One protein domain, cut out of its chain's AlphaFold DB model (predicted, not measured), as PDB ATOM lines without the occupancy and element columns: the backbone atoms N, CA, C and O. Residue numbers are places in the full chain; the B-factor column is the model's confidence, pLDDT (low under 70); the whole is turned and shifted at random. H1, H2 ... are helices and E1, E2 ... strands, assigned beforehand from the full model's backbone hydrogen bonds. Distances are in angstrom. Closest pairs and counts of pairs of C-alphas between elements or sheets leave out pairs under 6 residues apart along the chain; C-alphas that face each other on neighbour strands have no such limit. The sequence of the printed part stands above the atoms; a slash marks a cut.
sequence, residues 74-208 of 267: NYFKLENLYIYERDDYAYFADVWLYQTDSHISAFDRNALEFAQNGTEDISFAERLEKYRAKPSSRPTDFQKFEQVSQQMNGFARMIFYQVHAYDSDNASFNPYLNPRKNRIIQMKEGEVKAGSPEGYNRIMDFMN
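AT A GLANCE: This is residues 74 to 208 of the 267 residues of the protein "Hypothetical protein" of Strombidium rassoulzadegani (UniProt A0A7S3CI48). A single, twisted wall of five antiparallel strands makes the body, with H1 and H3 on one face near the E1 edge and no named helix on the opposite face. H2 sits off the sheet, and the long link of residues 164 to 182 loops out from the end where E3 passes to E4. The printed part has 135 residues with five named strands and three named helices, in the order E1 E2 H1 H2 H3 E3 E4 E5; the sheet's order is E1 E2 E3 E4 E5. The class is mixed, helices and strands, and the whole is compact, with a radius of gyration of the C-alphas of 15.2 A and spans of 43 by 37 by 23 A.

IN THESE COORDINATES: Find C-alpha 75 at (-7.220, -11.367, 80.066); from there E1, residues 75 to 86, runs 31.7 A. E2 covers residues 89 to 98, 29.6 A, and E3 residues 154 to 163, 27.4 A. E4 is residues 183 to 193, 25.7 A, and bends by 83 degrees at residue 190. E5, residues 196 to 205, bends by 132 degrees at residue 199 and ends with C-alpha 205 at (-2.109, -2.896, 103.037). Look for H1 at residues 106 to 117, 15.9 A, beginning at C-alpha 106 (-19.642, -6.168, 74.121). H2 is residues 124 to 133, 14.1 A, and H3 residues 145 to 149, 5.8 A.

HOW THE PARTS SIT: Begin at the edge strand E1, which forms a hairpin with E2: N 78 and O 95 are 2.8 A apart, within hydrogen-bond range. Between E2 and E3, N 94 and O 159 are within range at 2.9 A. E3, E4 and E5 form a meander, each strand the antiparallel neighbour of the one before; N 158 and O 188 are 2.8 A apart, and N 202 and O 189 2.7 A. H1 is on the sheet over E1, at a height of 8.5 A, and stands up from it at 56 degrees; its closest C-alphas to E1 are those of Gln 116 and Leu 78, 5.0 A. H3 is on the same face, at a height of 6.0 A, over none of the strands. H1, with residues 111 to 115 alone, only just touches H3, with 3 pairs of C-alphas within 8 A, the closest those of Leu 112 and Val 148 at 6.8 A. H2 is not on the sheet and is apart from H1 and H3. In H1, H2 and H3 every O i to N i+4 pair is within hydrogen-bond range.

THE WHOLE: The two C-alphas farthest apart, those of Ser 102 and Ser 168, are 44.7 A apart. The printed part has no cut. The links H2 to H3, 11 residues, and E3 to E4, 19 residues, are long; in the second, residues 166 to 167 pair antiparallel with residues 172 to 173. The mean pLDDT of the printed part is 77.0; look for values under 70 at residue 102, residues 114 to 141, residues 177 to 180 and residues 206 to 208.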
ATOM      1  N   ASN A  74     -10.151 -12.708  77.445       75.25
ATOM      2  CA  ASN A  74     -10.665 -12.460  78.766       75.25
ATOM      3  C   ASN A  74      -9.560 -11.979  79.714       75.25
ATOM      4  O   ASN A  74      -9.846 -11.721  80.873       75.25
ATOM      5  N   TYR A  75      -8.313 -11.876  79.256       79.31
ATOM      6  CA  TYR A  75      -7.220 -11.367  80.066       79.31
ATOM      7  C   TYR A  75      -6.932  -9.914  79.711       79.31
ATOM      8  O   TYR A  75      -6.665  -9.607  78.550       79.31
ATOM      9  N   PHE A  76      -6.952  -9.051  80.720       76.31
ATOM     10  CA  PHE A  76      -6.748  -7.619  80.578       76.31
ATOM     11  C   PHE A  76      -5.632  -7.138  81.496       76.31
ATOM     12  O   PHE A  76      -5.587  -7.481  82.681       76.31
ATOM     13  N   LYS A  77      -4.751  -6.302  80.948       79.56
ATOM     14  CA  LYS A  77      -3.726  -5.577  81.696       79.56
ATOM     15  C   LYS A  77      -4.043  -4.090  81.629       79.56
ATOM     16  O   LYS A  77      -3.975  -3.499  80.559       79.56
ATOM     17  N   LEU A  78      -4.418  -3.503  82.758       81.88
ATOM     18  CA  LEU A  78      -4.811  -2.100  82.865       81.88
ATOM     19  C   LEU A  78      -3.811  -1.400  83.784       81.88
ATOM     20  O   LEU A  78      -3.816  -1.621  84.988       81.88
ATOM     21  N   GLU A  79      -2.922  -0.585  83.234       80.62
ATOM     22  CA  GLU A  79      -1.868   0.086  84.003       80.62
ATOM     23  C   GLU A  79      -2.151   1.582  84.191       80.62
ATOM     24  O   GLU A  79      -2.699   2.242  83.310       80.62
ATOM     25  N   ASN A  80      -1.662   2.152  85.292       81.06
ATOM     26  CA  ASN A  80      -1.703   3.587  85.588       81.06
ATOM     27  C   ASN A  80      -3.130   4.156  85.602       81.06
ATOM     28  O   ASN A  80      -3.368   5.282  85.159       81.06
ATOM     29  N   LEU A  81      -4.076   3.391  86.146       87.50
ATOM     30  CA  LEU A  81      -5.437   3.859  86.371       87.50
ATOM     31  C   LEU A  81      -5.433   4.913  87.477       87.50
ATOM     32  O   LEU A  81      -5.042   4.627  88.609       87.50
ATOM     33  N   TYR A  82      -5.871   6.127  87.162       89.50
ATOM     34  CA  TYR A  82      -5.915   7.231  88.117       89.50
ATOM     35  C   TYR A  82      -7.056   7.039  89.117       89.50
ATOM     36  O   TYR A  82      -8.179   6.711  88.731       89.50
ATOM     37  N   ILE A  83      -6.799   7.278  90.401       92.38
ATOM     38  CA  ILE A  83      -7.821   7.159  91.449       92.38
ATOM     39  C   ILE A  83      -8.190   8.544  91.978       92.38
ATOM     40  O   ILE A  83      -9.327   8.980  91.824       92.38
ATOM     41  N   TYR A  84      -7.231   9.233  92.595       92.50
ATOM     42  CA  TYR A  84      -7.376  10.595  93.110       92.50
ATOM     43  C   TYR A  84      -6.002  11.201  93.406       92.50
ATOM     44  O   TYR A  84      -4.996  10.492  93.435       92.50
ATOM     45  N   GLU A  85      -5.962  12.498  93.694       91.75
ATOM     46  CA  GLU A  85      -4.743  13.213  94.069       91.75
ATOM     47  C   GLU A  85      -4.861  13.956  95.397       91.75
ATOM     48  O   GLU A  85      -5.955  14.200  95.914       91.75
ATOM     49  N   ARG A  86      -3.698  14.271  95.957       90.94
ATOM     50  CA  ARG A  86      -3.475  15.157  97.096       90.94
ATOM     51  C   ARG A  86      -2.393  16.170  96.726       90.94
ATOM     52  O   ARG A  86      -1.796  16.079  95.657       90.94
ATOM     53  N   ASP A  87      -2.120  17.103  97.634       89.62
ATOM     54  CA  ASP A  87      -1.186  18.210  97.405       89.62
ATOM     55  C   ASP A  87       0.226  17.752  96.985       89.62
ATOM     56  O   ASP A  87       0.886  18.425  96.196       89.62
ATOM     57  N   ASP A  88       0.700  16.612  97.492       92.31
ATOM     58  CA  ASP A  88       2.083  16.147  97.338       92.31
ATOM     59  C   ASP A  88       2.240  14.805  96.595       92.31
ATOM     60  O   ASP A  88       3.371  14.356  96.369       92.31
ATOM     61  N   TYR A  89       1.135  14.165  96.194       90.69
ATOM     62  CA  TYR A  89       1.141  12.929  95.401       90.69
ATOM     63  C   TYR A  89      -0.231  12.577  94.809       90.69
ATOM     64  O   TYR A  89      -1.270  13.040  95.272       90.69
ATOM     65  N   ALA A  90      -0.243  11.658  93.842       91.69
ATOM     66  CA  ALA A  90      -1.463  11.029  93.334       91.69
ATOM     67  C   ALA A  90      -1.486   9.514  93.544       91.69
ATOM     68  O   ALA A  90      -0.443   8.869  93.644       91.69
ATOM     69  N   TYR A  91      -2.686   8.950  93.612       91.69
ATOM     70  CA  TYR A  91      -2.949   7.525  93.758       91.69
ATOM     71  C   TYR A  91      -3.305   6.902  92.414       91.69
ATOM     72  O   TYR A  91      -4.188   7.388  91.702       91.69
ATOM     73  N   PHE A  92      -2.661   5.779  92.122       88.50
ATOM     74  CA  PHE A  92      -2.848   4.998  90.910       88.50
ATOM     75  C   PHE A  92      -3.060   3.517  91.231       88.50
ATOM     76  O   PHE A  92      -2.718   3.056  92.326       88.50
ATOM     77  N   ALA A  93      -3.609   2.779  90.267       90.75
ATOM     78  CA  ALA A  93      -3.699   1.328  90.298       90.75
ATOM     79  C   ALA A  93      -3.233   0.689  88.986       90.75
ATOM     80  O   ALA A  93      -3.562   1.167  87.901       90.75
ATOM     81  N   ASP A  94      -2.545  -0.441  89.113       84.56
ATOM     82  CA  ASP A  94      -2.315  -1.387  88.024       84.56
ATOM     83  C   ASP A  94      -3.143  -2.647  88.286       84.56
ATOM     84  O   ASP A  94      -3.198  -3.142  89.414       84.56
ATOM     85  N   VAL A  95      -3.793  -3.170  87.254       84.81
ATOM     86  CA  VAL A  95      -4.738  -4.280  87.330       84.81
ATOM     87  C   VAL A  95      -4.382  -5.329  86.289       84.81
ATOM     88  O   VAL A  95      -4.323  -5.052  85.094       84.81
ATOM     89  N   TRP A  96      -4.227  -6.562  86.748       84.31
ATOM     90  CA  TRP A  96      -4.230  -7.754  85.910       84.31
ATOM     91  C   TRP A  96      -5.524  -8.498  86.179       84.31
ATOM     92  O   TRP A  96      -5.737  -8.934  87.308       84.31
ATOM     93  N   LEU A  97      -6.385  -8.605  85.173       82.38
ATOM     94  CA  LEU A  97      -7.731  -9.155  85.285       82.38
ATOM     95  C   LEU A  97      -7.890 -10.353  84.351       82.38
ATOM     96  O   LEU A  97      -7.662 -10.242  83.153       82.38
ATOM     97  N   TYR A  98      -8.363 -11.467  84.892       83.19
ATOM     98  CA  TYR A  98      -8.917 -12.582  84.144       83.19
ATOM     99  C   TYR A  98     -10.441 -12.589  84.303       83.19
ATOM    100  O   TYR A  98     -10.977 -12.947  85.350       83.19
ATOM    101  N   GLN A  99     -11.133 -12.162  83.252       80.50
ATOM    102  CA  GLN A  99     -12.581 -12.061  83.176       80.50
ATOM    103  C   GLN A  99     -13.215 -13.448  83.037       80.50
ATOM    104  O   GLN A  99     -13.010 -14.151  82.047       80.50
ATOM    105  N   THR A 100     -14.019 -13.837  84.018       75.69
ATOM    106  CA  THR A 100     -14.690 -15.145  84.032       75.69
ATOM    107  C   THR A 100     -16.148 -15.076  83.605       75.69
ATOM    108  O   THR A 100     -16.766 -16.125  83.426       75.69
ATOM    109  N   ASP A 101     -16.709 -13.878  83.428       75.75
ATOM    110  CA  ASP A 101     -18.079 -13.722  82.957       75.75
ATOM    111  C   ASP A 101     -18.202 -14.191  81.501       75.75
ATOM    112  O   ASP A 101     -17.779 -13.521  80.551       75.75
ATOM    113  N   SER A 102     -18.819 -15.363  81.324       69.00
ATOM    114  CA  SER A 102     -19.120 -15.947  80.017       69.00
ATOM    115  C   SER A 102     -20.088 -15.096  79.188       69.00
ATOM    116  O   SER A 102     -20.237 -15.337  77.988       69.00
ATOM    117  N   HIS A 103     -20.742 -14.112  79.810       73.56
ATOM    118  CA  HIS A 103     -21.720 -13.213  79.211       73.56
ATOM    119  C   HIS A 103     -21.317 -11.738  79.287       73.56
ATOM    120  O   HIS A 103     -22.189 -10.882  79.117       73.56
ATOM    121  N   ILE A 104     -20.024 -11.427  79.469       78.06
ATOM    122  CA  ILE A 104     -19.553 -10.038  79.426       78.06
ATOM    123  C   ILE A 104     -20.105  -9.324  78.185       78.06
ATOM    124  O   ILE A 104     -19.967  -9.797  77.048       78.06
ATOM    125  N   SER A 105     -20.749  -8.179  78.408       78.81
ATOM    126  CA  SER A 105     -21.338  -7.413  77.319       78.81
ATOM    127  C   SER A 105     -20.245  -6.917  76.365       78.81
ATOM    128  O   SER A 105     -19.107  -6.654  76.762       78.81
ATOM    129  N   ALA A 106     -20.580  -6.751  75.082       76.38
ATOM    130  CA  ALA A 106     -19.642  -6.168  74.121       76.38
ATOM    131  C   ALA A 106     -19.190  -4.760  74.552       76.38
ATOM    132  O   ALA A 106     -18.054  -4.374  74.303       76.38
ATOM    133  N   PHE A 107     -20.065  -4.014  75.234       77.81
ATOM    134  CA  PHE A 107     -19.751  -2.698  75.777       77.81
ATOM    135  C   PHE A 107     -18.663  -2.767  76.861       77.81
ATOM    136  O   PHE A 107     -17.652  -2.079  76.741       77.81
ATOM    137  N   ASP A 108     -18.829  -3.633  77.864       74.81
ATOM    138  CA  ASP A 108     -17.875  -3.762  78.977       74.81
ATOM    139  C   ASP A 108     -16.526  -4.297  78.500       74.81
ATOM    140  O   ASP A 108     -15.469  -3.816  78.908       74.81
ATOM    141  N   ARG A 109     -16.557  -5.249  77.564       79.81
ATOM    142  CA  ARG A 109     -15.356  -5.758  76.903       79.81
ATOM    143  C   ARG A 109     -14.616  -4.647  76.162       79.81
ATOM    144  O   ARG A 109     -13.423  -4.482  76.381       79.81
ATOM    145  N   ASN A 110     -15.310  -3.856  75.342       75.44
ATOM    146  CA  ASN A 110     -14.690  -2.748  74.614       75.44
ATOM    147  C   ASN A 110     -14.089  -1.701  75.564       75.44
ATOM    148  O   ASN A 110     -13.053  -1.125  75.248       75.44
ATOM    149  N   ALA A 111     -14.709  -1.459  76.723       73.25
ATOM    150  CA  ALA A 111     -14.168  -0.553  77.734       73.25
ATOM    151  C   ALA A 111     -12.844  -1.070  78.325       73.25
ATOM    152  O   ALA A 111     -11.897  -0.295  78.469       73.25
ATOM    153  N   LEU A 112     -12.755  -2.374  78.616       76.69
ATOM    154  CA  LEU A 112     -11.529  -3.017  79.103       76.69
ATOM    155  C   LEU A 112     -10.445  -3.097  78.017       76.69
ATOM    156  O   LEU A 112      -9.285  -2.810  78.296       76.69
ATOM    157  N   GLU A 113     -10.807  -3.420  76.772       75.44
ATOM    158  CA  GLU A 113      -9.878  -3.424  75.633       75.44
ATOM    159  C   GLU A 113      -9.346  -2.014  75.344       75.44
ATOM    160  O   GLU A 113      -8.156  -1.839  75.097       75.44
ATOM    161  N   PHE A 114     -10.201  -0.989  75.409       69.31
ATOM    162  CA  PHE A 114      -9.783   0.407  75.275       69.31
ATOM    163  C   PHE A 114      -8.776   0.793  76.363       69.31
ATOM    164  O   PHE A 114      -7.731   1.369  76.055       69.31
ATOM    165  N   ALA A 115      -9.058   0.419  77.612       67.00
ATOM    166  CA  ALA A 115      -8.175   0.653  78.747       67.00
ATOM    167  C   ALA A 115      -6.819  -0.052  78.584       67.00
ATOM    168  O   ALA A 115      -5.768   0.564  78.759       67.00
ATOM    169  N   GLN A 116      -6.834  -1.320  78.173       69.06
ATOM    170  CA  GLN A 116      -5.630  -2.105  77.912       69.06
ATOM    171  C   GLN A 116      -4.806  -1.525  76.763       69.06
ATOM    172  O   GLN A 116      -3.606  -1.326  76.925       69.06
ATOM    173  N   ASN A 117      -5.428  -1.177  75.634       59.38
ATOM    174  CA  ASN A 117      -4.749  -0.586  74.474       59.38
ATOM    175  C   ASN A 117      -4.145   0.796  74.772       59.38
ATOM    176  O   ASN A 117      -3.168   1.192  74.143       59.38
ATOM    177  N   GLY A 118      -4.690   1.529  75.748       58.19
ATOM    178  CA  GLY A 118      -4.057   2.739  76.278       58.19
ATOM    179  C   GLY A 118      -2.725   2.469  76.993       58.19
ATOM    180  O   GLY A 118      -1.962   3.402  77.251       58.19
ATOM    181  N   THR A 119      -2.434   1.203  77.305       55.06
ATOM    182  CA  THR A 119      -1.299   0.782  78.129       55.06
ATOM    183  C   THR A 119      -0.381  -0.229  77.437       55.06
ATOM    184  O   THR A 119       0.821  -0.186  77.669       55.06
ATOM    185  N   GLU A 120      -0.849  -1.093  76.540       47.28
ATOM    186  CA  GLU A 120       0.005  -2.067  75.840       47.28
ATOM    187  C   GLU A 120       0.684  -1.492  74.570       47.28
ATOM    188  O   GLU A 120       0.232  -0.510  73.990       47.28
ATOM    189  N   ASP A 121       1.816  -2.095  74.177       47.12
ATOM    190  CA  ASP A 121       2.637  -1.833  72.969       47.12
ATOM    191  C   ASP A 121       3.644  -0.671  72.931       47.12
ATOM    192  O   ASP A 121       3.982  -0.149  71.863       47.12
ATOM    193  N   ILE A 122       4.231  -0.286  74.067       51.00
ATOM    194  CA  ILE A 122       5.417   0.586  74.038       51.00
ATOM    195  C   ILE A 122       6.287   0.398  75.279       51.00
ATOM    196  O   ILE A 122       5.778   0.375  76.405       51.00
ATOM    197  N   SER A 123       7.602   0.278  75.084       52.75
ATOM    198  CA  SER A 123       8.570   0.228  76.182       52.75
ATOM    199  C   SER A 123       8.477   1.493  77.043       52.75
ATOM    200  O   SER A 123       8.047   2.549  76.581       52.75
ATOM    201  N   PHE A 124       8.907   1.417  78.304       52.34
ATOM    202  CA  PHE A 124       8.886   2.566  79.219       52.34
ATOM    203  C   PHE A 124       9.527   3.831  78.613       52.34
ATOM    204  O   PHE A 124       8.991   4.932  78.747       52.34
ATOM    205  N   ALA A 125      10.652   3.662  77.910       55.53
ATOM    206  CA  ALA A 125      11.353   4.750  77.237       55.53
ATOM    207  C   ALA A 125      10.488   5.390  76.141       55.53
ATOM    208  O   ALA A 125      10.359   6.612  76.097       55.53
ATOM    209  N   GLU A 126       9.827   4.577  75.320       59.53
ATOM    210  CA  GLU A 126       8.947   5.059  74.256       59.53
ATOM    211  C   GLU A 126       7.645   5.668  74.798       59.53
ATOM    212  O   GLU A 126       7.112   6.597  74.194       59.53
ATOM    213  N   ARG A 127       7.127   5.210  75.949       57.91
ATOM    214  CA  ARG A 127       5.992   5.868  76.626       57.91
ATOM    215  C   ARG A 127       6.369   7.271  77.081       57.91
ATOM    216  O   ARG A 127       5.638   8.215  76.797       57.91
ATOM    217  N   LEU A 128       7.523   7.416  77.735       60.91
ATOM    218  CA  LEU A 128       8.043   8.717  78.158       60.91
ATOM    219  C   LEU A 128       8.335   9.627  76.954       60.91
ATOM    220  O   LEU A 128       8.095  10.833  77.014       60.91
ATOM    221  N   GLU A 129       8.825   9.065  75.852       65.25
ATOM    222  CA  GLU A 129       9.086   9.802  74.618       65.25
ATOM    223  C   GLU A 129       7.793  10.241  73.920       65.25
ATOM    224  O   GLU A 129       7.655  11.426  73.623       65.25
ATOM    225  N   LYS A 130       6.801   9.355  73.733       62.22
ATOM    226  CA  LYS A 130       5.480   9.717  73.174       62.22
ATOM    227  C   LYS A 130       4.768  10.751  74.040       62.22
ATOM    228  O   LYS A 130       4.202  11.706  73.506       62.22
ATOM    229  N   TYR A 131       4.856  10.595  75.357       60.00
ATOM    230  CA  TYR A 131       4.369  11.564  76.328       60.00
ATOM    231  C   TYR A 131       4.992  12.952  76.113       60.00
ATOM    232  O   TYR A 131       4.295  13.962  75.993       60.00
ATOM    233  N   ARG A 132       6.321  13.013  75.978       63.88
ATOM    234  CA  ARG A 132       7.045  14.258  75.688       63.88
ATOM    235  C   ARG A 132       6.762  14.789  74.280       63.88
ATOM    236  O   ARG A 132       6.715  16.002  74.106       63.88
ATOM    237  N   ALA A 133       6.522  13.932  73.295       63.47
ATOM    238  CA  ALA A 133       6.347  14.316  71.896       63.47
ATOM    239  C   ALA A 133       4.955  14.887  71.557       63.47
ATOM    240  O   ALA A 133       4.828  15.602  70.564       63.47
ATOM    241  N   LYS A 134       3.910  14.608  72.352       58.06
ATOM    242  CA  LYS A 134       2.539  15.087  72.088       58.06
ATOM    243  C   LYS A 134       1.923  15.821  73.289       58.06
ATOM    244  O   LYS A 134       1.238  15.185  74.075       58.06
ATOM    245  N   PRO A 135       2.094  17.155  73.404       52.41
ATOM    246  CA  PRO A 135       1.496  17.997  74.452       52.41
ATOM    247  C   PRO A 135      -0.022  17.910  74.609       52.41
ATOM    248  O   PRO A 135      -0.529  18.088  75.705       52.41
ATOM    249  N   SER A 136      -0.746  17.625  73.529       42.66
ATOM    250  CA  SER A 136      -2.211  17.554  73.516       42.66
ATOM    251  C   SER A 136      -2.782  16.176  73.879       42.66
ATOM    252  O   SER A 136      -3.987  15.987  73.772       42.66
ATOM    253  N   SER A 137      -1.931  15.212  74.240       42.78
ATOM    254  CA  SER A 137      -2.310  13.888  74.763       42.78
ATOM    255  C   SER A 137      -1.642  13.641  76.124       42.78
ATOM    256  O   SER A 137      -1.023  12.598  76.350       42.78
ATOM    257  N   ARG A 138      -1.609  14.688  76.958       49.41
ATOM    258  CA  ARG A 138      -0.894  14.760  78.241       49.41
ATOM    259  C   ARG A 138      -1.902  14.834  79.397       49.41
ATOM    260  O   ARG A 138      -3.049  15.215  79.199       49.41
ATOM    261  N   PRO A 139      -1.519  14.405  80.609       38.97
ATOM    262  CA  PRO A 139      -2.331  13.607  81.498       38.97
ATOM    263  C   PRO A 139      -3.267  14.458  82.360       38.97
ATOM    264  O   PRO A 139      -3.044  14.659  83.552       38.97
ATOM    265  N   THR A 140      -4.350  14.903  81.735       47.31
ATOM    266  CA  THR A 140      -5.712  14.576  82.191       47.31
ATOM    267  C   THR A 140      -6.168  13.177  81.728       47.31
ATOM    268  O   THR A 140      -7.236  12.717  82.111       47.31
ATOM    269  N   ASP A 141      -5.351  12.501  80.914       59.81
ATOM    270  CA  ASP A 141      -5.679  11.336  80.078       59.81
ATOM    271  C   ASP A 141      -5.504   9.957  80.739       59.81
ATOM    272  O   ASP A 141      -5.729   8.936  80.089       59.81
ATOM    273  N   PHE A 142      -5.097   9.882  82.010       72.50
ATOM    274  CA  PHE A 142      -5.128   8.595  82.707       72.50
ATOM    275  C   PHE A 142      -6.581   8.197  82.947       72.50
ATOM    276  O   PHE A 142      -7.354   8.944  83.550       72.50
ATOM    277  N   GLN A 143      -6.955   7.008  82.480       81.69
ATOM    278  CA  GLN A 143      -8.300   6.499  82.694       81.69
ATOM    279  C   GLN A 143      -8.565   6.349  84.190       81.69
ATOM    280  O   GLN A 143      -7.715   5.857  84.939       81.69
ATOM    281  N   LYS A 144      -9.743   6.786  84.641       88.44
ATOM    282  CA  LYS A 144     -10.078   6.691  86.059       88.44
ATOM    283  C   LYS A 144     -10.368   5.242  86.420       88.44
ATOM    284  O   LYS A 144     -11.134   4.576  85.729       88.44
ATOM    285  N   PHE A 145      -9.835   4.783  87.546       91.06
ATOM    286  CA  PHE A 145     -10.104   3.448  88.079       91.06
ATOM    287  C   PHE A 145     -11.612   3.190  88.221       91.06
ATOM    288  O   PHE A 145     -12.103   2.154  87.794       91.06
ATOM    289  N   GLU A 146     -12.367   4.169  88.726       89.00
ATOM    290  CA  GLU A 146     -13.827   4.082  88.878       89.00
ATOM    291  C   GLU A 146     -14.569   3.842  87.549       89.00
ATOM    292  O   GLU A 146     -15.613   3.195  87.529       89.00
ATOM    293  N   GLN A 147     -14.026   4.327  86.424       86.25
ATOM    294  CA  GLN A 147     -14.648   4.155  85.108       86.25
ATOM    295  C   GLN A 147     -14.535   2.728  84.577       86.25
ATOM    296  O   GLN A 147     -15.351   2.356  83.741       86.25
ATOM    297  N   VAL A 148     -13.523   1.975  85.020       87.69
ATOM    298  CA  VAL A 148     -13.282   0.586  84.596       87.69
ATOM    299  C   VAL A 148     -13.656  -0.429  85.666       87.69
ATOM    300  O   VAL A 148     -13.884  -1.595  85.351       87.69
ATOM    301  N   SER A 149     -13.732  -0.015  86.935       91.94
ATOM    302  CA  SER A 149     -13.946  -0.938  88.048       91.94
ATOM    303  C   SER A 149     -15.274  -1.672  87.918       91.94
ATOM    304  O   SER A 149     -15.318  -2.871  88.145       91.94
ATOM    305  N   GLN A 150     -16.337  -1.007  87.461       89.50
ATOM    306  CA  GLN A 150     -17.658  -1.626  87.284       89.50
ATOM    307  C   GLN A 150     -17.653  -2.796  86.284       89.50
ATOM    308  O   GLN A 150     -18.477  -3.702  86.390       89.50
ATOM    309  N   GLN A 151     -16.701  -2.810  85.349       89.31
ATOM    310  CA  GLN A 151     -16.524  -3.863  84.347       89.31
ATOM    311  C   GLN A 151     -15.586  -4.985  84.821       89.31
ATOM    312  O   GLN A 151     -15.470  -6.022  84.162       89.31
ATOM    313  N   MET A 152     -14.913  -4.803  85.959       90.56
ATOM    314  CA  MET A 152     -13.981  -5.779  86.516       90.56
ATOM    315  C   MET A 152     -14.733  -6.857  87.293       90.56
ATOM    316  O   MET A 152     -15.037  -6.691  88.475       90.56
ATOM    317  N   ASN A 153     -14.985  -7.977  86.623       88.81
ATOM    318  CA  ASN A 153     -15.541  -9.190  87.212       88.81
ATOM    319  C   ASN A 153     -14.592 -10.361  86.909       88.81
ATOM    320  O   ASN A 153     -13.983 -10.388  85.843       88.81
ATOM    321  N   GLY A 154     -14.416 -11.298  87.836       85.00
ATOM    322  CA  GLY A 154     -13.524 -12.452  87.670       85.00
ATOM    323  C   GLY A 154     -12.352 -12.430  88.639       85.00
ATOM    324  O   GLY A 154     -12.527 -12.043  89.783       85.00
ATOM    325  N   PHE A 155     -11.161 -12.856  88.226       82.50
ATOM    326  CA  PHE A 155      -9.989 -12.907  89.108       82.50
ATOM    327  C   PHE A 155      -9.025 -11.780  88.787       82.50
ATOM    328  O   PHE A 155      -8.650 -11.608  87.629       82.50
ATOM    329  N   ALA A 156      -8.587 -11.026  89.791       83.44
ATOM    330  CA  ALA A 156      -7.668  -9.923  89.568       83.44
ATOM    331  C   ALA A 156      -6.538  -9.852  90.591       83.44
ATOM    332  O   ALA A 156      -6.699 -10.211  91.756       83.44
ATOM    333  N   ARG A 157      -5.409  -9.294  90.146       84.94
ATOM    334  CA  ARG A 157      -4.397  -8.674  91.003       84.94
ATOM    335  C   ARG A 157      -4.417  -7.175  90.747       84.94
ATOM    336  O   ARG A 157      -4.205  -6.738  89.621       84.94
ATOM    337  N   MET A 158      -4.641  -6.405  91.800       89.00
ATOM    338  CA  MET A 158      -4.659  -4.948  91.777       89.00
ATOM    339  C   MET A 158      -3.538  -4.424  92.671       89.00
ATOM    340  O   MET A 158      -3.488  -4.763  93.854       89.00
ATOM    341  N   ILE A 159      -2.649  -3.605  92.122       83.69
ATOM    342  CA  ILE A 159      -1.550  -2.959  92.840       83.69
ATOM    343  C   ILE A 159      -1.850  -1.472  92.903       83.69
ATOM    344  O   ILE A 159      -1.864  -0.800  91.880       83.69
ATOM    345  N   PHE A 160      -2.055  -0.959  94.106       87.69
ATOM    346  CA  PHE A 160      -2.290   0.451  94.374       87.69
ATOM    347  C   PHE A 160      -0.987   1.103  94.824       87.69
ATOM    348  O   PHE A 160      -0.273   0.566  95.681       87.69
ATOM    349  N   TYR A 161      -0.680   2.276  94.280       82.62
ATOM    350  CA  TYR A 161       0.559   2.989  94.573       82.62
ATOM    351  C   TYR A 161       0.388   4.508  94.529       82.62
ATOM    352  O   TYR A 161      -0.513   5.047  93.891       82.62
ATOM    353  N   GLN A 162       1.275   5.193  95.243       86.94
ATOM    354  CA  GLN A 162       1.422   6.641  95.248       86.94
ATOM    355  C   GLN A 162       2.475   7.058  94.223       86.94
ATOM    356  O   GLN A 162       3.507   6.399  94.083       86.94
ATOM    357  N   VAL A 163       2.236   8.176  93.549       82.62
ATOM    358  CA  VAL A 163       3.128   8.804  92.574       82.62
ATOM    359  C   VAL A 163       3.478  10.199  93.072       82.62
ATOM    360  O   VAL A 163       2.610  11.059  93.172       82.62
ATOM    361  N   HIS A 164       4.762  10.431  93.341       84.38
ATOM    362  CA  HIS A 164       5.282  11.709  93.860       84.38
ATOM    363  C   HIS A 164       5.994  12.556  92.793       84.38
ATOM    364  O   HIS A 164       6.582  13.597  93.091       84.38
ATOM    365  N   ALA A 165       6.034  12.083  91.548       80.31
ATOM    366  CA  ALA A 165       6.647  12.815  90.453       80.31
ATOM    367  C   ALA A 165       5.608  13.753  89.828       80.31
ATOM    368  O   ALA A 165       4.705  13.296  89.130       80.31
ATOM    369  N   TYR A 166       5.738  15.049  90.105       87.75
ATOM    370  CA  TYR A 166       4.880  16.082  89.537       87.75
ATOM    371  C   TYR A 166       5.460  16.600  88.220       87.75
ATOM    372  O   TYR A 166       6.638  16.965  88.153       87.75
ATOM    373  N   ASP A 167       4.634  16.626  87.183       84.12
ATOM    374  CA  ASP A 167       4.949  17.241  85.906       84.12
ATOM    375  C   ASP A 167       4.548  18.718  85.922       84.12
ATOM    376  O   ASP A 167       3.366  19.055  85.839       84.12
ATOM    377  N   SER A 168       5.532  19.613  86.002       85.19
ATOM    378  CA  SER A 168       5.278  21.055  85.958       85.19
ATOM    379  C   SER A 168       4.681  21.521  84.633       85.19
ATOM    380  O   SER A 168       3.947  22.506  84.629       85.19
ATOM    381  N   ASP A 169       4.971  20.830  83.527       80.62
ATOM    382  CA  ASP A 169       4.511  21.238  82.198       80.62
ATOM    383  C   ASP A 169       3.019  20.942  82.006       80.62
ATOM    384  O   ASP A 169       2.352  21.628  81.233       80.62
ATOM    385  N   ASN A 170       2.492  19.933  82.709       72.44
ATOM    386  CA  ASN A 170       1.102  19.475  82.577       72.44
ATOM    387  C   ASN A 170       0.281  19.609  83.861       72.44
ATOM    388  O   ASN A 170      -0.878  19.205  83.889       72.44
ATOM    389  N   ALA A 171       0.885  20.184  84.898       84.75
ATOM    390  CA  ALA A 171       0.288  20.385  86.207       84.75
ATOM    391  C   ALA A 171      -0.374  19.118  86.786       84.75
ATOM    392  O   ALA A 171      -1.469  19.182  87.340       84.75
ATOM    393  N   SER A 172       0.272  17.957  86.639       85.12
ATOM    394  CA  SER A 172      -0.272  16.688  87.126       85.12
ATOM    395  C   SER A 172       0.806  15.678  87.513       85.12
ATOM    396  O   SER A 172       1.964  15.758  87.095       85.12
ATOM    397  N   PHE A 173       0.435  14.714  88.354       85.31
ATOM    398  CA  PHE A 173       1.327  13.631  88.760       85.31
ATOM    399  C   PHE A 173       1.437  12.569  87.669       85.31
ATOM    400  O   PHE A 173       0.437  12.137  87.098       85.31
ATOM    401  N   ASN A 174       2.663  12.112  87.409       81.31
ATOM    402  CA  ASN A 174       2.933  11.173  86.330       81.31
ATOM    403  C   ASN A 174       3.834  10.007  86.794       81.31
ATOM    404  O   ASN A 174       5.012  10.230  87.104       81.31
ATOM    405  N   PRO A 175       3.327   8.756  86.791       75.62
ATOM    406  CA  PRO A 175       4.071   7.579  87.246       75.62
ATOM    407  C   PRO A 175       5.334   7.292  86.427       75.62
ATOM    408  O   PRO A 175       6.242   6.622  86.923       75.62
ATOM    409  N   TYR A 176       5.424   7.821  85.203       72.44
ATOM    410  CA  TYR A 176       6.542   7.605  84.293       72.44
ATOM    411  C   TYR A 176       7.697   8.597  84.473       72.44
ATOM    412  O   TYR A 176       8.798   8.335  83.998       72.44
ATOM    413  N   LEU A 177       7.498   9.738  85.144       67.69
ATOM    414  CA  LEU A 177       8.561  10.746  85.263       67.69
ATOM    415  C   LEU A 177       9.681  10.317  86.212       67.69
ATOM    416  O   LEU A 177      10.858  10.560  85.941       67.69
ATOM    417  N   ASN A 178       9.330   9.680  87.331       68.88
ATOM    418  CA  ASN A 178      10.308   9.131  88.264       68.88
ATOM    419  C   ASN A 178       9.757   7.885  88.975       68.88
ATOM    420  O   ASN A 178       9.376   7.968  90.144       68.88
ATOM    421  N   PRO A 179       9.761   6.714  88.311       68.38
ATOM    422  CA  PRO A 179       9.173   5.490  88.860       68.38
ATOM    423  C   PRO A 179       9.790   5.048  90.187       68.38
ATOM    424  O   PRO A 179       9.132   4.404  90.994       68.38
ATOM    425  N   ARG A 180      11.051   5.421  90.450       66.94
ATOM    426  CA  ARG A 180      11.740   5.115  91.715       66.94
ATOM    427  C   ARG A 180      11.136   5.836  92.920       66.94
ATOM    428  O   ARG A 180      11.416   5.445  94.045       66.94
ATOM    429  N   LYS A 181      10.358   6.898  92.691       73.25
ATOM    430  CA  LYS A 181       9.602   7.600  93.731       73.25
ATOM    431  C   LYS A 181       8.196   7.035  93.926       73.25
ATOM    432  O   LYS A 181       7.517   7.483  94.844       73.25
ATOM    433  N   ASN A 182       7.747   6.099  93.091       74.69
ATOM    434  CA  ASN A 182       6.432   5.500  93.267       74.69
ATOM    435  C   ASN A 182       6.472   4.549  94.464       74.69
ATOM    436  O   ASN A 182       7.427   3.789  94.637       74.69
ATOM    437  N   ARG A 183       5.431   4.587  95.295       78.00
ATOM    438  CA  ARG A 183       5.346   3.786  96.517       78.00
ATOM    439  C   ARG A 183       4.115   2.902  96.472       78.00
ATOM    440  O   ARG A 183       3.003   3.413  96.493       78.00
ATOM    441  N   ILE A 184       4.305   1.587  96.461       79.56
ATOM    442  CA  ILE A 184       3.196   0.643  96.618       79.56
ATOM    443  C   ILE A 184       2.611   0.806  98.022       79.56
ATOM    444  O   ILE A 184       3.348   0.834  99.008       79.56
ATOM    445  N   ILE A 185       1.291   0.934  98.094       81.75
ATOM    446  CA  ILE A 185       0.549   1.116  99.347       81.75
ATOM    447  C   ILE A 185      -0.385  -0.044  99.635       81.75
ATOM    448  O   ILE A 185      -0.629  -0.344 100.797       81.75
ATOM    449  N   GLN A 186      -0.896  -0.717  98.605       84.69
ATOM    450  CA  GLN A 186      -1.824  -1.816  98.794       84.69
ATOM    451  C   GLN A 186      -1.768  -2.773  97.610       84.69
ATOM    452  O   GLN A 186      -1.600  -2.356  96.468       84.69
ATOM    453  N   MET A 187      -1.950  -4.059  97.876       86.19
ATOM    454  CA  MET A 187      -2.217  -5.068  96.863       86.19
ATOM    455  C   MET A 187      -3.495  -5.815  97.226       86.19
ATOM    456  O   MET A 187      -3.705  -6.162  98.385       86.19
ATOM    457  N   LYS A 188      -4.356  -6.060  96.244       89.69
ATOM    458  CA  LYS A 188      -5.540  -6.910  96.388       89.69
ATOM    459  C   LYS A 188      -5.465  -8.011  95.353       89.69
ATOM    460  O   LYS A 188      -5.151  -7.739  94.197       89.69
ATOM    461  N   GLU A 189      -5.740  -9.234  95.763       83.62
ATOM    462  CA  GLU A 189      -5.663 -10.388  94.886       83.62
ATOM    463  C   GLU A 189      -6.728 -11.418  95.227       83.62
ATOM    464  O   GLU A 189      -6.832 -11.840  96.377       83.62
ATOM    465  N   GLY A 190      -7.469 -11.861  94.221       81.50
ATOM    466  CA  GLY A 190      -8.529 -12.842  94.386       81.50
ATOM    467  C   GLY A 190      -9.653 -12.611  93.394       81.50
ATOM    468  O   GLY A 190      -9.456 -11.992  92.346       81.50
ATOM    469  N   GLU A 191     -10.824 -13.139  93.722       83.06
ATOM    470  CA  GLU A 191     -12.033 -12.869  92.958       83.06
ATOM    471  C   GLU A 191     -12.510 -11.428  93.213       83.06
ATOM    472  O   GLU A 191     -12.424 -10.882  94.317       83.06
ATOM    473  N   VAL A 192     -12.954 -10.772  92.149       91.19
ATOM    474  CA  VAL A 192     -13.436  -9.400  92.147       91.19
ATOM    475  C   VAL A 192     -14.765  -9.316  91.425       91.19
ATOM    476  O   VAL A 192     -15.007  -9.991  90.422       91.19
ATOM    477  N   LYS A 193     -15.608  -8.420  91.919       91.44
ATOM    478  CA  LYS A 193     -16.874  -8.050  91.306       91.44
ATOM    479  C   LYS A 193     -17.014  -6.540  91.355       91.44
ATOM    480  O   LYS A 193     -16.851  -5.936  92.416       91.44
ATOM    481  N   ALA A 194     -17.257  -5.925  90.203       92.12
ATOM    482  CA  ALA A 194     -17.208  -4.474  90.039       92.12
ATOM    483  C   ALA A 194     -15.949  -3.836  90.686       92.12
ATOM    484  O   ALA A 194     -16.011  -2.787  91.336       92.12
ATOM    485  N   GLY A 195     -14.794  -4.503  90.549       90.25
ATOM    486  CA  GLY A 195     -13.496  -4.048  91.067       90.25
ATOM    487  C   GLY A 195     -13.347  -4.117  92.592       90.25
ATOM    488  O   GLY A 195     -12.314  -3.715  93.132       90.25
ATOM    489  N   SER A 196     -14.351  -4.644  93.290       93.69
ATOM    490  CA  SER A 196     -14.315  -4.891  94.730       93.69
ATOM    491  C   SER A 196     -14.000  -6.362  95.016       93.69
ATOM    492  O   SER A 196     -14.457  -7.219  94.264       93.69
ATOM    493  N   PRO A 197     -13.243  -6.676  96.084       91.62
ATOM    494  CA  PRO A 197     -13.041  -8.051  96.539       91.62
ATOM    495  C   PRO A 197     -14.363  -8.801  96.749       91.62
ATOM    496  O   PRO A 197     -15.219  -8.343  97.507       91.62
ATOM    497  N   GLU A 198     -14.498  -9.956  96.112       88.31
ATOM    498  CA  GLU A 198     -15.644 -10.865  96.195       88.31
ATOM    499  C   GLU A 198     -15.117 -12.297  96.351       88.31
ATOM    500  O   GLU A 198     -14.085 -12.635  95.786       88.31
ATOM    501  N   GLY A 199     -15.752 -13.143  97.157       82.25
ATOM    502  CA  GLY A 199     -15.228 -14.481  97.425       82.25
ATOM    503  C   GLY A 199     -13.873 -14.448  98.144       82.25
ATOM    504  O   GLY A 199     -13.611 -13.585  98.985       82.25
ATOM    505  N   TYR A 200     -12.999 -15.415  97.871       79.25
ATOM    506  CA  TYR A 200     -11.720 -15.528  98.578       79.25
ATOM    507  C   TYR A 200     -10.679 -14.529  98.047       79.25
ATOM    508  O   TYR A 200     -10.319 -14.562  96.871       79.25
ATOM    509  N   ASN A 201     -10.160 -13.667  98.925       84.56
ATOM    510  CA  ASN A 201      -9.181 -12.633  98.595       84.56
ATOM    511  C   ASN A 201      -8.031 -12.550  99.605       84.56
ATOM    512  O   ASN A 201      -8.144 -12.910 100.780       84.56
ATOM    513  N   ARG A 202      -6.925 -11.985  99.120       80.06
ATOM    514  CA  ARG A 202      -5.762 -11.516  99.871       80.06
ATOM    515  C   ARG A 202      -5.645 -10.009  99.677       80.06
ATOM    516  O   ARG A 202      -5.500  -9.533  98.555       80.06
ATOM    517  N   ILE A 203      -5.692  -9.258 100.764       85.75
ATOM    518  CA  ILE A 203      -5.536  -7.805 100.781       85.75
ATOM    519  C   ILE A 203      -4.306  -7.502 101.623       85.75
ATOM    520  O   ILE A 203      -4.278  -7.802 102.806       85.75
ATOM    521  N   MET A 204      -3.285  -6.918 101.023       80.75
ATOM    522  CA  MET A 204      -2.076  -6.470 101.703       80.75
ATOM    523  C   MET A 204      -2.084  -4.953 101.711       80.75
ATOM    524  O   MET A 204      -1.883  -4.354 100.659       80.75
ATOM    525  N   ASP A 205      -2.336  -4.327 102.856       77.00
ATOM    526  CA  ASP A 205      -2.109  -2.896 103.037       77.00
ATOM    527  C   ASP A 205      -0.721  -2.700 103.649       77.00
ATOM    528  O   ASP A 205      -0.470  -3.067 104.793       77.00
ATOM    529  N   PHE A 206       0.204  -2.133 102.876       66.38
ATOM    530  CA  PHE A 206       1.597  -1.955 103.290       66.38
ATOM    531  C   PHE A 206       1.773  -0.873 104.362       66.38
ATOM    532  O   PHE A 206       2.878  -0.697 104.875       66.38
ATOM    533  N   MET A 207       0.713  -0.126 104.675       63.22
ATOM    534  CA  MET A 207       0.698   0.857 105.755       63.22
ATOM    535  C   MET A 207       0.064   0.314 107.036       63.22
ATOM    536  O   MET A 207       0.264   0.915 108.088       63.22
ATOM    537  N   ASN A 208      -0.707  -0.770 106.941       66.12
ATOM    538  CA  ASN A 208      -1.543  -1.283 108.020       66.12
ATOM    539  C   ASN A 208      -1.406  -2.816 108.100       66.12
ATOM    540  O   ASN A 208      -0.332  -3.338 108.397       66.12
TER     541      ASN A 208